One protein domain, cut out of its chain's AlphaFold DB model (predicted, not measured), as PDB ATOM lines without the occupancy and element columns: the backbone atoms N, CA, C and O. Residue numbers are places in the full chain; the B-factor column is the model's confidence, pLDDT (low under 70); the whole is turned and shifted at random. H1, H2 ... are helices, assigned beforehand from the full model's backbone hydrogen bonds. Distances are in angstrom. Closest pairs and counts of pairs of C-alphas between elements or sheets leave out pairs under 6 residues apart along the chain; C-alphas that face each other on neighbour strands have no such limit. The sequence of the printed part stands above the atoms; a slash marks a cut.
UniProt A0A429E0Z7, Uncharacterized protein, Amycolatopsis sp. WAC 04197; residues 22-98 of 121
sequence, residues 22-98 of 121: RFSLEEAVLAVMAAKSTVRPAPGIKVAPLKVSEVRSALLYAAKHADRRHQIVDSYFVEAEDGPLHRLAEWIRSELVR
ATOM      1  N   ARG A  22      11.127 -60.365  14.111       76.75
ATOM      2  CA  ARG A  22      12.042 -59.402  13.493       76.75
ATOM      3  C   ARG A  22      11.223 -58.323  12.799       76.75
ATOM      4  O   ARG A  22      10.747 -58.547  11.697       76.75
ATOM      5  N   PHE A  23      11.083 -57.175  13.451       80.25
ATOM      6  CA  PHE A  23      10.490 -55.996  12.830       80.25
ATOM      7  C   PHE A  23      11.465 -55.383  11.824       80.25
ATOM      8  O   PHE A  23      12.623 -55.116  12.156       80.25
ATOM      9  N   SER A  24      10.985 -55.106  10.618       87.12
ATOM     10  CA  SER A  24      11.604 -54.128   9.728       87.12
ATOM     11  C   SER A  24      11.465 -52.713  10.304       87.12
ATOM     12  O   SER A  24      10.632 -52.447  11.176       87.12
ATOM     13  N   LEU A  25      12.285 -51.782   9.805       86.25
ATOM     14  CA  LEU A  25      12.180 -50.371  10.184       86.25
ATOM     15  C   LEU A  25      10.781 -49.823   9.878       86.25
ATOM     16  O   LEU A  25      10.213 -49.102  10.692       86.25
ATOM     17  N   GLU A  26      10.217 -50.190   8.730       88.88
ATOM     18  CA  GLU A  26       8.886 -49.750   8.322       88.88
ATOM     19  C   GLU A  26       7.802 -50.283   9.263       88.88
ATOM     20  O   GLU A  26       7.031 -49.497   9.809       88.88
ATOM     21  N   GLU A  27       7.798 -51.582   9.567       89.12
ATOM     22  CA  GLU A  27       6.844 -52.161  10.524       89.12
ATOM     23  C   GLU A  27       6.975 -51.533  11.918       89.12
ATOM     24  O   GLU A  27       5.971 -51.294  12.591       89.12
ATOM     25  N   ALA A  28       8.198 -51.212  12.349       90.44
ATOM     26  CA  ALA A  28       8.424 -50.513  13.606       90.44
ATOM     27  C   ALA A  28       7.867 -49.082  13.590       90.44
ATOM     28  O   ALA A  28       7.260 -48.655  14.575       90.44
ATOM     29  N   VAL A  29       8.021 -48.356  12.479       93.12
ATOM     30  CA  VAL A  29       7.416 -47.029  12.299       93.12
ATOM     31  C   VAL A  29       5.893 -47.128  12.373       93.12
ATOM     32  O   VAL A  29       5.282 -46.388  13.145       93.12
ATOM     33  N   LEU A  30       5.278 -48.067  11.647       92.81
ATOM     34  CA  LEU A  30       3.825 -48.262  11.649       92.81
ATOM     35  C   LEU A  30       3.299 -48.635  13.044       92.81
ATOM     36  O   LEU A  30       2.300 -48.075  13.504       92.81
ATOM     37  N   ALA A  31       3.996 -49.521  13.760       92.00
ATOM     38  CA  ALA A  31       3.637 -49.923  15.117       92.00
ATOM     39  C   ALA A  31       3.709 -48.751  16.109       92.00
ATOM     40  O   ALA A  31       2.799 -48.549  16.919       92.00
ATOM     41  N   VAL A  32       4.773 -47.944  16.044       92.94
ATOM     42  CA  VAL A  32       4.915 -46.759  16.902       92.94
ATOM     43  C   VAL A  32       3.893 -45.687  16.522       92.94
ATOM     44  O   VAL A  32       3.323 -45.064  17.414       92.94
ATOM     45  N   MET A  33       3.600 -45.504  15.235       94.25
ATOM     46  CA  MET A  33       2.578 -44.572  14.755       94.25
ATOM     47  C   MET A  33       1.191 -44.940  15.288       94.25
ATOM     48  O   MET A  33       0.483 -44.073  15.806       94.25
ATOM     49  N   ALA A  34       0.831 -46.224  15.254       91.81
ATOM     50  CA  ALA A  34      -0.396 -46.724  15.864       91.81
ATOM     51  C   ALA A  34      -0.459 -46.434  17.376       91.81
ATOM     52  O   ALA A  34      -1.491 -45.990  17.880       91.81
ATOM     53  N   ALA A  35       0.656 -46.617  18.092       90.31
ATOM     54  CA  ALA A  35       0.752 -46.362  19.531       90.31
ATOM     55  C   ALA A  35       0.798 -44.865  19.901       90.31
ATOM     56  O   ALA A  35       0.461 -44.488  21.026       90.31
ATOM     57  N   LYS A  36       1.228 -44.003  18.976       89.62
ATOM     58  CA  LYS A  36       1.412 -42.554  19.163       89.62
ATOM     59  C   LYS A  36       0.489 -41.745  18.254       89.62
ATOM     60  O   LYS A  36       0.844 -40.665  17.789       89.62
ATOM     61  N   SER A  37      -0.732 -42.236  18.066       85.25
ATOM     62  CA  SER A  37      -1.712 -41.702  17.116       85.25
ATOM     63  C   SER A  37      -2.181 -40.269  17.381       85.25
ATOM     64  O   SER A  37      -2.819 -39.673  16.513       85.25
ATOM     65  N   THR A  38      -1.863 -39.687  18.539       86.50
ATOM     66  CA  THR A  38      -2.191 -38.300  18.916       86.50
ATOM     67  C   THR A  38      -1.037 -37.319  18.716       86.50
ATOM     68  O   THR A  38      -1.253 -36.109  18.754       86.50
ATOM     69  N   VAL A  39       0.186 -37.804  18.484       88.25
ATOM     70  CA  VAL A  39       1.357 -36.949  18.264       88.25
ATOM     71  C   VAL A  39       1.261 -36.310  16.879       88.25
ATOM     72  O   VAL A  39       0.937 -36.974  15.894       88.25
ATOM     73  N   ARG A  40       1.513 -35.002  16.793       85.50
ATOM     74  CA  ARG A  40       1.436 -34.229  15.545       85.50
ATOM     75  C   ARG A  40       2.706 -33.392  15.368       85.50
ATOM     76  O   ARG A  40       2.724 -32.233  15.780       85.50
ATOM     77  N   PRO A  41       3.785 -33.963  14.806       86.19
ATOM     78  CA  PRO A  41       4.988 -33.208  14.487       86.19
ATOM     79  C   PRO A  41       4.685 -32.197  13.377       86.19
ATOM     80  O   PRO A  41       4.151 -32.548  12.326       86.19
ATOM     81  N   ALA A  42       5.011 -30.932  13.619       86.25
ATOM     82  CA  ALA A  42       4.875 -29.861  12.641       86.25
ATOM     83  C   ALA A  42       5.965 -28.803  12.870       86.25
ATOM     84  O   ALA A  42       6.485 -28.700  13.988       86.25
ATOM     85  N   PRO A  43       6.309 -27.998  11.848       80.25
ATOM     86  CA  PRO A  43       7.266 -26.909  12.002       80.25
ATOM     87  C   PRO A  43       6.892 -25.991  13.174       80.25
ATOM     88  O   PRO A  43       5.746 -25.563  13.300       80.25
ATOM     89  N   GLY A  44       7.855 -25.711  14.054       83.88
ATOM     90  CA  GLY A  44       7.661 -24.848  15.226       83.88
ATOM     91  C   GLY A  44       6.986 -25.506  16.438       83.88
ATOM     92  O   GLY A  44       6.984 -24.908  17.514       83.88
ATOM     93  N   ILE A  45       6.474 -26.737  16.323       85.62
ATOM     94  CA  ILE A  45       5.898 -27.476  17.455       85.62
ATOM     95  C   ILE A  45       6.977 -28.343  18.108       85.62
ATOM     96  O   ILE A  45       7.570 -29.214  17.474       85.62
ATOM     97  N   LYS A  46       7.208 -28.143  19.411       84.44
ATOM     98  CA  LYS A  46       8.089 -29.019  20.194       84.44
ATOM     99  C   LYS A  46       7.352 -30.301  20.568       84.44
ATOM    100  O   LYS A  46       6.418 -30.273  21.364       84.44
ATOM    101  N   VAL A  47       7.815 -31.423  20.028       89.56
ATOM    102  CA  VAL A  47       7.365 -32.767  20.407       89.56
ATOM    103  C   VAL A  47       8.402 -33.389  21.338       89.56
ATOM    104  O   VAL A  47       9.604 -33.268  21.106       89.56
ATOM    105  N   ALA A  48       7.943 -34.031  22.414       90.31
ATOM    106  CA  ALA A  48       8.834 -34.733  23.330       90.31
ATOM    107  C   ALA A  48       9.524 -35.914  22.613       90.31
ATOM    108  O   ALA A  48       8.836 -36.661  21.914       90.31
ATOM    109  N   PRO A  49      10.842 -36.117  22.800       91.62
ATOM    110  CA  PRO A  49      11.548 -37.243  22.200       91.62
ATOM    111  C   PRO A  49      10.980 -38.593  22.644       91.62
ATOM    112  O   PRO A  49      10.548 -38.761  23.790       91.62
ATOM    113  N   LEU A  50      11.047 -39.569  21.748       91.81
ATOM    114  CA  LEU A  50      10.636 -40.942  21.982       91.81
ATOM    115  C   LEU A  50      11.619 -41.649  22.926       91.81
ATOM    116  O   LEU A  50      12.841 -41.467  22.851       91.81
ATOM    117  N   LYS A  51      11.090 -42.494  23.814       92.06
ATOM    118  CA  LYS A  51      11.884 -43.337  24.719       92.06
ATOM    119  C   LYS A  51      11.922 -44.784  24.234       92.06
ATOM    120  O   LYS A  51      10.941 -45.310  23.711       92.06
ATOM    121  N   VAL A  52      13.020 -45.481  24.530       88.62
ATOM    122  CA  VAL A  52      13.189 -46.915  24.207       88.62
ATOM    123  C   VAL A  52      12.056 -47.776  24.783       88.62
ATOM    124  O   VAL A  52      11.591 -48.707  24.129       88.62
ATOM    125  N   SER A  53      11.581 -47.468  25.994       88.75
ATOM    126  CA  SER A  53      10.484 -48.204  26.638       88.75
ATOM    127  C   SER A  53       9.153 -48.069  25.894       88.75
ATOM    128  O   SER A  53       8.371 -49.020  25.857       88.75
ATOM    129  N   GLU A  54       8.905 -46.920  25.267       91.25
ATOM    130  CA  GLU A  54       7.693 -46.659  24.488       91.25
ATOM    131  C   GLU A  54       7.731 -47.429  23.172       91.25
ATOM    132  O   GLU A  54       6.752 -48.086  22.825       91.25
ATOM    133  N   VAL A  55       8.890 -47.439  22.503       90.62
ATOM    134  CA  VAL A  55       9.108 -48.251  21.298       90.62
ATOM    135  C   VAL A  55       8.908 -49.729  21.607       90.62
ATOM    136  O   VAL A  55       8.121 -50.396  20.947       90.62
ATOM    137  N   ARG A  56       9.557 -50.247  22.657       88.25
ATOM    138  CA  ARG A  56       9.413 -51.657  23.056       88.25
ATOM    139  C   ARG A  56       7.964 -52.036  23.345       88.25
ATOM    140  O   ARG A  56       7.529 -53.107  22.935       88.25
ATOM    141  N   SER A  57       7.227 -51.166  24.032       89.00
ATOM    142  CA  SER A  57       5.812 -51.401  24.335       89.00
ATOM    143  C   SER A  57       4.960 -51.445  23.066       89.00
ATOM    144  O   SER A  57       4.123 -52.335  22.933       89.00
ATOM    145  N   ALA A  58       5.209 -50.537  22.117       91.19
ATOM    146  CA  ALA A  58       4.513 -50.505  20.833       91.19
ATOM    147  C   ALA A  58       4.787 -51.768  20.000       91.19
ATOM    148  O   ALA A  58       3.851 -52.417  19.539       91.19
ATOM    149  N   LEU A  59       6.057 -52.170  19.885       89.62
ATOM    150  CA  LEU A  59       6.454 -53.383  19.163       89.62
ATOM    151  C   LEU A  59       5.870 -54.647  19.804       89.62
ATOM    152  O   LEU A  59       5.343 -55.512  19.111       89.62
ATOM    153  N   LEU A  60       5.902 -54.751  21.137       88.69
ATOM    154  CA  LEU A  60       5.307 -55.886  21.843       88.69
ATOM    155  C   LEU A  60       3.790 -55.953  21.633       88.69
ATOM    156  O   LEU A  60       3.237 -57.044  21.498       88.69
ATOM    157  N   TYR A  61       3.112 -54.804  21.628       88.12
ATOM    158  CA  TYR A  61       1.681 -54.748  21.357       88.12
ATOM    159  C   TYR A  61       1.368 -55.204  19.931       88.12
ATOM    160  O   TYR A  61       0.486 -56.046  19.760       88.12
ATOM    161  N   ALA A  62       2.121 -54.716  18.942       87.81
ATOM    162  CA  ALA A  62       1.973 -55.100  17.541       87.81
ATOM    163  C   ALA A  62       2.210 -56.604  17.331       87.81
ATOM    164  O   ALA A  62       1.379 -57.272  16.726       87.81
ATOM    165  N   ALA A  63       3.268 -57.170  17.921       85.88
ATOM    166  CA  ALA A  63       3.557 -58.604  17.827       85.88
ATOM    167  C   ALA A  63       2.430 -59.484  18.402       85.88
ATOM    168  O   ALA A  63       2.198 -60.589  17.919       85.88
ATOM    169  N   LYS A  64       1.724 -59.006  19.436       85.25
ATOM    170  CA  LYS A  64       0.595 -59.720  20.055       85.25
ATOM    171  C   LYS A  64      -0.719 -59.594  19.280       85.25
ATOM    172  O   LYS A  64      -1.618 -60.388  19.528       85.25
ATOM    173  N   HIS A  65      -0.837 -58.604  18.399       83.38
ATOM    174  CA  HIS A  65      -2.076 -58.266  17.692       83.38
ATOM    175  C   HIS A  65      -1.803 -58.017  16.203       83.38
ATOM    176  O   HIS A  65      -2.295 -57.043  15.636       83.38
ATOM    177  N   ALA A  66      -0.979 -58.863  15.578       71.00
ATOM    178  CA  ALA A  66      -0.531 -58.686  14.194       71.00
ATOM    179  C   ALA A  66      -1.686 -58.674  13.167       71.00
ATOM    180  O   ALA A  66      -1.530 -58.176  12.058       71.00
ATOM    181  N   ASP A  67      -2.851 -59.200  13.541       73.38
ATOM    182  CA  ASP A  67      -4.087 -59.238  12.762       73.38
ATOM    183  C   ASP A  67      -4.953 -57.970  12.902       73.38
ATOM    184  O   ASP A  67      -5.846 -57.732  12.083       73.38
ATOM    185  N   ARG A  68      -4.697 -57.116  13.903       75.25
ATOM    186  CA  ARG A  68      -5.430 -55.856  14.077       75.25
ATOM    187  C   ARG A  68      -4.858 -54.757  13.195       75.25
ATOM    188  O   ARG A  68      -3.807 -54.186  13.478       75.25
ATOM    189  N   ARG A  69      -5.633 -54.365  12.185       72.06
ATOM    190  CA  ARG A  69      -5.389 -53.126  11.441       72.06
ATOM    191  C   ARG A  69      -5.728 -51.911  12.300       72.06
ATOM    192  O   ARG A  69      -6.811 -51.826  12.880       72.06
ATOM    193  N   HIS A  70      -4.792 -50.972  12.383       81.50
ATOM    194  CA  HIS A  70      -5.006 -49.684  13.031       81.50
ATOM    195  C   HIS A  70      -5.429 -48.650  11.988       81.50
ATOM    196  O   HIS A  70      -4.689 -48.398  11.045       81.50
ATOM    197  N   GLN A  71      -6.563 -47.983  12.211       87.31
ATOM    198  CA  GLN A  71      -7.126 -47.003  11.271       87.31
ATOM    199  C   GLN A  71      -6.128 -45.914  10.845       87.31
ATOM    200  O   GLN A  71      -6.131 -45.500   9.694       87.31
ATOM    201  N   ILE A  72      -5.244 -45.469  11.746       88.44
ATOM    202  CA  ILE A  72      -4.217 -44.469  11.412       88.44
ATOM    203  C   ILE A  72      -3.190 -44.986  10.394       88.44
ATOM    204  O   ILE A  72      -2.684 -44.209   9.594       88.44
ATOM    205  N   VAL A  73      -2.902 -46.289  10.405       87.69
ATOM    206  CA  VAL A  73      -2.014 -46.934   9.432       87.69
ATOM    207  C   VAL A  73      -2.713 -47.027   8.076       87.69
ATOM    208  O   VAL A  73      -2.106 -46.696   7.065       87.69
ATOM    209  N   ASP A  74      -4.002 -47.378   8.052       90.06
ATOM    210  CA  ASP A  74      -4.788 -47.371   6.811       90.06
ATOM    211  C   ASP A  74      -4.874 -45.953   6.216       90.06
ATOM    212  O   ASP A  74      -4.684 -45.774   5.015       90.06
ATOM    213  N   SER A  75      -5.090 -44.934   7.057       91.25
ATOM    214  CA  SER A  75      -5.078 -43.524   6.652       91.25
ATOM    215  C   SER A  75      -3.730 -43.073   6.097       91.25
ATOM    216  O   SER A  75      -3.714 -42.297   5.152       91.25
ATOM    217  N   TYR A  76      -2.615 -43.553   6.655       91.50
ATOM    218  CA  TYR A  76      -1.273 -43.213   6.182       91.50
ATOM    219  C   TYR A  76      -1.047 -43.657   4.730       91.50
ATOM    220  O   TYR A  76      -0.522 -42.886   3.938       91.50
ATOM    221  N   PHE A  77      -1.507 -44.851   4.346       90.88
ATOM    222  CA  PHE A  77      -1.305 -45.371   2.986       90.88
ATOM    223  C   PHE A  77      -2.147 -44.689   1.898       90.88
ATOM    224  O   PHE A  77      -1.881 -44.887   0.715       90.88
ATOM    225  N   VAL A  78      -3.171 -43.920   2.276       92.31
ATOM    226  CA  VAL A  78      -4.025 -43.166   1.341       92.31
ATOM    227  C   VAL A  78      -3.849 -41.652   1.468       92.31
ATOM    228  O   VAL A  78      -4.497 -40.899   0.740       92.31
ATOM    229  N   GLU A  79      -3.018 -41.195   2.409       91.19
ATOM    230  CA  GLU A  79      -2.685 -39.784   2.566       91.19
ATOM    231  C   GLU A  79      -1.836 -39.319   1.376       91.19
ATOM    232  O   GLU A  79      -1.063 -40.082   0.800       91.19
ATOM    233  N   ALA A  80      -2.000 -38.057   0.981       89.19
ATOM    234  CA  ALA A  80      -1.092 -37.452   0.017       89.19
ATOM    235  C   ALA A  80       0.324 -37.360   0.608       89.19
ATOM    236  O   ALA A  80       0.485 -37.123   1.811       89.19
ATOM    237  N   GLU A  81       1.336 -37.476  -0.254       81.75
ATOM    238  CA  GLU A  81       2.734 -37.271   0.132       81.75
ATOM    239  C   GLU A  81       2.904 -35.927   0.876       81.75
ATOM    240  O   GLU A  81       2.190 -34.954   0.622       81.75
ATOM    241  N   ASP A  82       3.814 -35.892   1.857       83.19
ATOM    242  CA  ASP A  82       4.067 -34.757   2.768       83.19
ATOM    243  C   ASP A  82       2.926 -34.358   3.727       83.19
ATOM    244  O   ASP A  82       3.005 -33.331   4.432       83.19
ATOM    245  N   GLY A  83       1.885 -35.188   3.810       88.81
ATOM    246  CA  GLY A  83       0.797 -35.041   4.764       88.81
ATOM    247  C   GLY A  83       1.213 -35.202   6.243       88.81
ATOM    248  O   GLY A  83       2.353 -35.555   6.573       88.81
ATOM    249  N   PRO A  84       0.307 -34.883   7.188       90.69
ATOM    250  CA  PRO A  84       0.579 -34.975   8.622       90.69
ATOM    251  C   PRO A  84       1.053 -36.353   9.106       90.69
ATOM    252  O   PRO A  84       1.880 -36.415  10.021       90.69
ATOM    253  N   LEU A  85       0.548 -37.444   8.528       92.31
ATOM    254  CA  LEU A  85       0.959 -38.802   8.876       92.31
ATOM    255  C   LEU A  85       2.329 -39.135   8.285       92.31
ATOM    256  O   LEU A  85       3.128 -39.762   8.977       92.31
ATOM    257  N   HIS A  86       2.661 -38.636   7.093       92.56
ATOM    258  CA  HIS A  86       4.025 -38.734   6.557       92.56
ATOM    259  C   HIS A  86       5.052 -38.017   7.443       92.56
ATOM    260  O   HIS A  86       6.107 -38.573   7.746       92.56
ATOM    261  N   ARG A  87       4.727 -36.826   7.962       91.88
ATOM    262  CA  ARG A  87       5.599 -36.118   8.922       91.88
ATOM    263  C   ARG A  87       5.735 -36.858  10.246       91.88
ATOM    264  O   ARG A  87       6.813 -36.864  10.838       91.88
ATOM    265  N   LEU A  88       4.652 -37.473  10.719       93.19
ATOM    266  CA  LEU A  88       4.693 -38.327  11.903       93.19
ATOM    267  C   LEU A  88       5.590 -39.546  11.667       93.19
ATOM    268  O   LEU A  88       6.443 -39.832  12.505       93.19
ATOM    269  N   ALA A  89       5.433 -40.226  10.532       93.38
ATOM    270  CA  ALA A  89       6.242 -41.378  10.160       93.38
ATOM    271  C   ALA A  89       7.732 -41.016  10.070       93.38
ATOM    272  O   ALA A  89       8.568 -41.734  10.621       93.38
ATOM    273  N   GLU A  90       8.065 -39.876   9.467       93.00
ATOM    274  CA  GLU A  90       9.450 -39.419   9.330       93.00
ATOM    275  C   GLU A  90      10.072 -39.004  10.669       93.00
ATOM    276  O   GLU A  90      11.218 -39.347  10.977       93.00
ATOM    277  N   TRP A  91       9.295 -38.336  11.524       94.19
ATOM    278  CA  TRP A  91       9.720 -38.039  12.889       94.19
ATOM    279  C   TRP A  91       9.989 -39.327  13.684       94.19
ATOM    280  O   TRP A  91      11.036 -39.447  14.320       94.19
ATOM    281  N   ILE A  92       9.098 -40.323  13.606       94.19
ATOM    282  CA  ILE A  92       9.291 -41.626  14.261       94.19
ATOM    283  C   ILE A  92      10.539 -42.323  13.715       94.19
ATOM    284  O   ILE A  92      11.343 -42.820  14.502       94.19
ATOM    285  N   ARG A  93      10.726 -42.347  12.390       93.06
ATOM    286  CA  ARG A  93      11.905 -42.934  11.740       93.06
ATOM    287  C   ARG A  93      13.191 -42.322  12.298       93.06
ATOM    288  O   ARG A  93      14.073 -43.057  12.739       93.06
ATOM    289  N   SER A  94      13.256 -40.994  12.352       91.00
ATOM    290  CA  SER A  94      14.396 -40.256  12.905       91.00
ATOM    291  C   SER A  94      14.655 -40.607  14.373       91.00
ATOM    292  O   SER A  94      15.798 -40.818  14.773       91.00
ATOM    293  N   GLU A  95      13.601 -40.741  15.179       93.38
ATOM    294  CA  GLU A  95      13.721 -41.119  16.590       93.38
ATOM    295  C   GLU A  95      14.184 -42.568  16.783       93.38
ATOM    296  O   GLU A  95      14.991 -42.841  17.671       93.38
ATOM    297  N   LEU A  96      13.724 -43.502  15.949       89.69
ATOM    298  CA  LEU A  96      14.172 -44.896  15.986       89.69
ATOM    299  C   LEU A  96      15.666 -45.025  15.659       89.69
ATOM    300  O   LEU A  96      16.364 -45.809  16.311       89.69
ATOM    301  N   VAL A  97      16.157 -44.220  14.710       88.25
ATOM    302  CA  VAL A  97      17.587 -44.114  14.387       88.25
ATOM    303  C   VAL A  97      18.357 -43.448  15.529       88.25
ATOM    304  O   VAL A  97      19.361 -43.990  15.987       88.25
ATOM    305  N   ARG A  98      17.860 -42.326  16.072       89.88
ATOM    306  CA  ARG A  98      18.475 -41.627  17.218       89.88
ATOM    307  C   ARG A  98      18.618 -42.532  18.445       89.88
ATOM    308  O   ARG A  98      19.595 -42.426  19.182       89.88
TER     309      ARG A  98
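What this domain is: This is residues 22 to 98 of the 121 residues of an uncharacterized protein of Amycolatopsis sp. WAC 04197 (UniProt A0A429E0Z7). H1 lies in the middle, with H2 and H4 crossing it on different sides and short H3 near its last residues. The printed part has 77 residues, four named helices in the order H1, H2, H3, H4 and no named strand: all helix. It is compact, radius of gyration of the C-alphas 12.0 A, spanning 35 by 28 by 19 A.

How they stand to each other: H1, residues 25 to 35, is the hub. It touches H2, residues 52 to 64, about perpendicular at 87 degrees; closest C-alphas Val 32 and Ala 58, 5.4 A. It touches H3, residues 71 to 78, at a steep tilt of 48 degrees, opposite ways; closest C-alphas Ala 34 and Ile 72, 6.3 A. It touches H4, residues 84 to 98, at a steep tilt of 63 degrees, opposite ways; closest C-alphas Val 29 and Ile 92, 6.0 A. H2 and H3 are apart. Every O i to N i+4 pair is within hydrogen-bond range in H1, H2 and H4, and 3 of 4 in H3.

Where its parts are: H1 begins at C-alpha 25 (12.180, -50.371, 10.184) and is 15.3 A long; H2 is 18.4 A, H3 11.1 A, and H4 20.9 A, ending at C-alpha 98 (18.475, -41.627, 17.218).

The domain as a whole: The C-alphas farthest apart are Gly 44 and Asp 67, 36.4 A. The link H1 to H2 is long. The printed part has no cut, and no printed residue is under 70 in pLDDT.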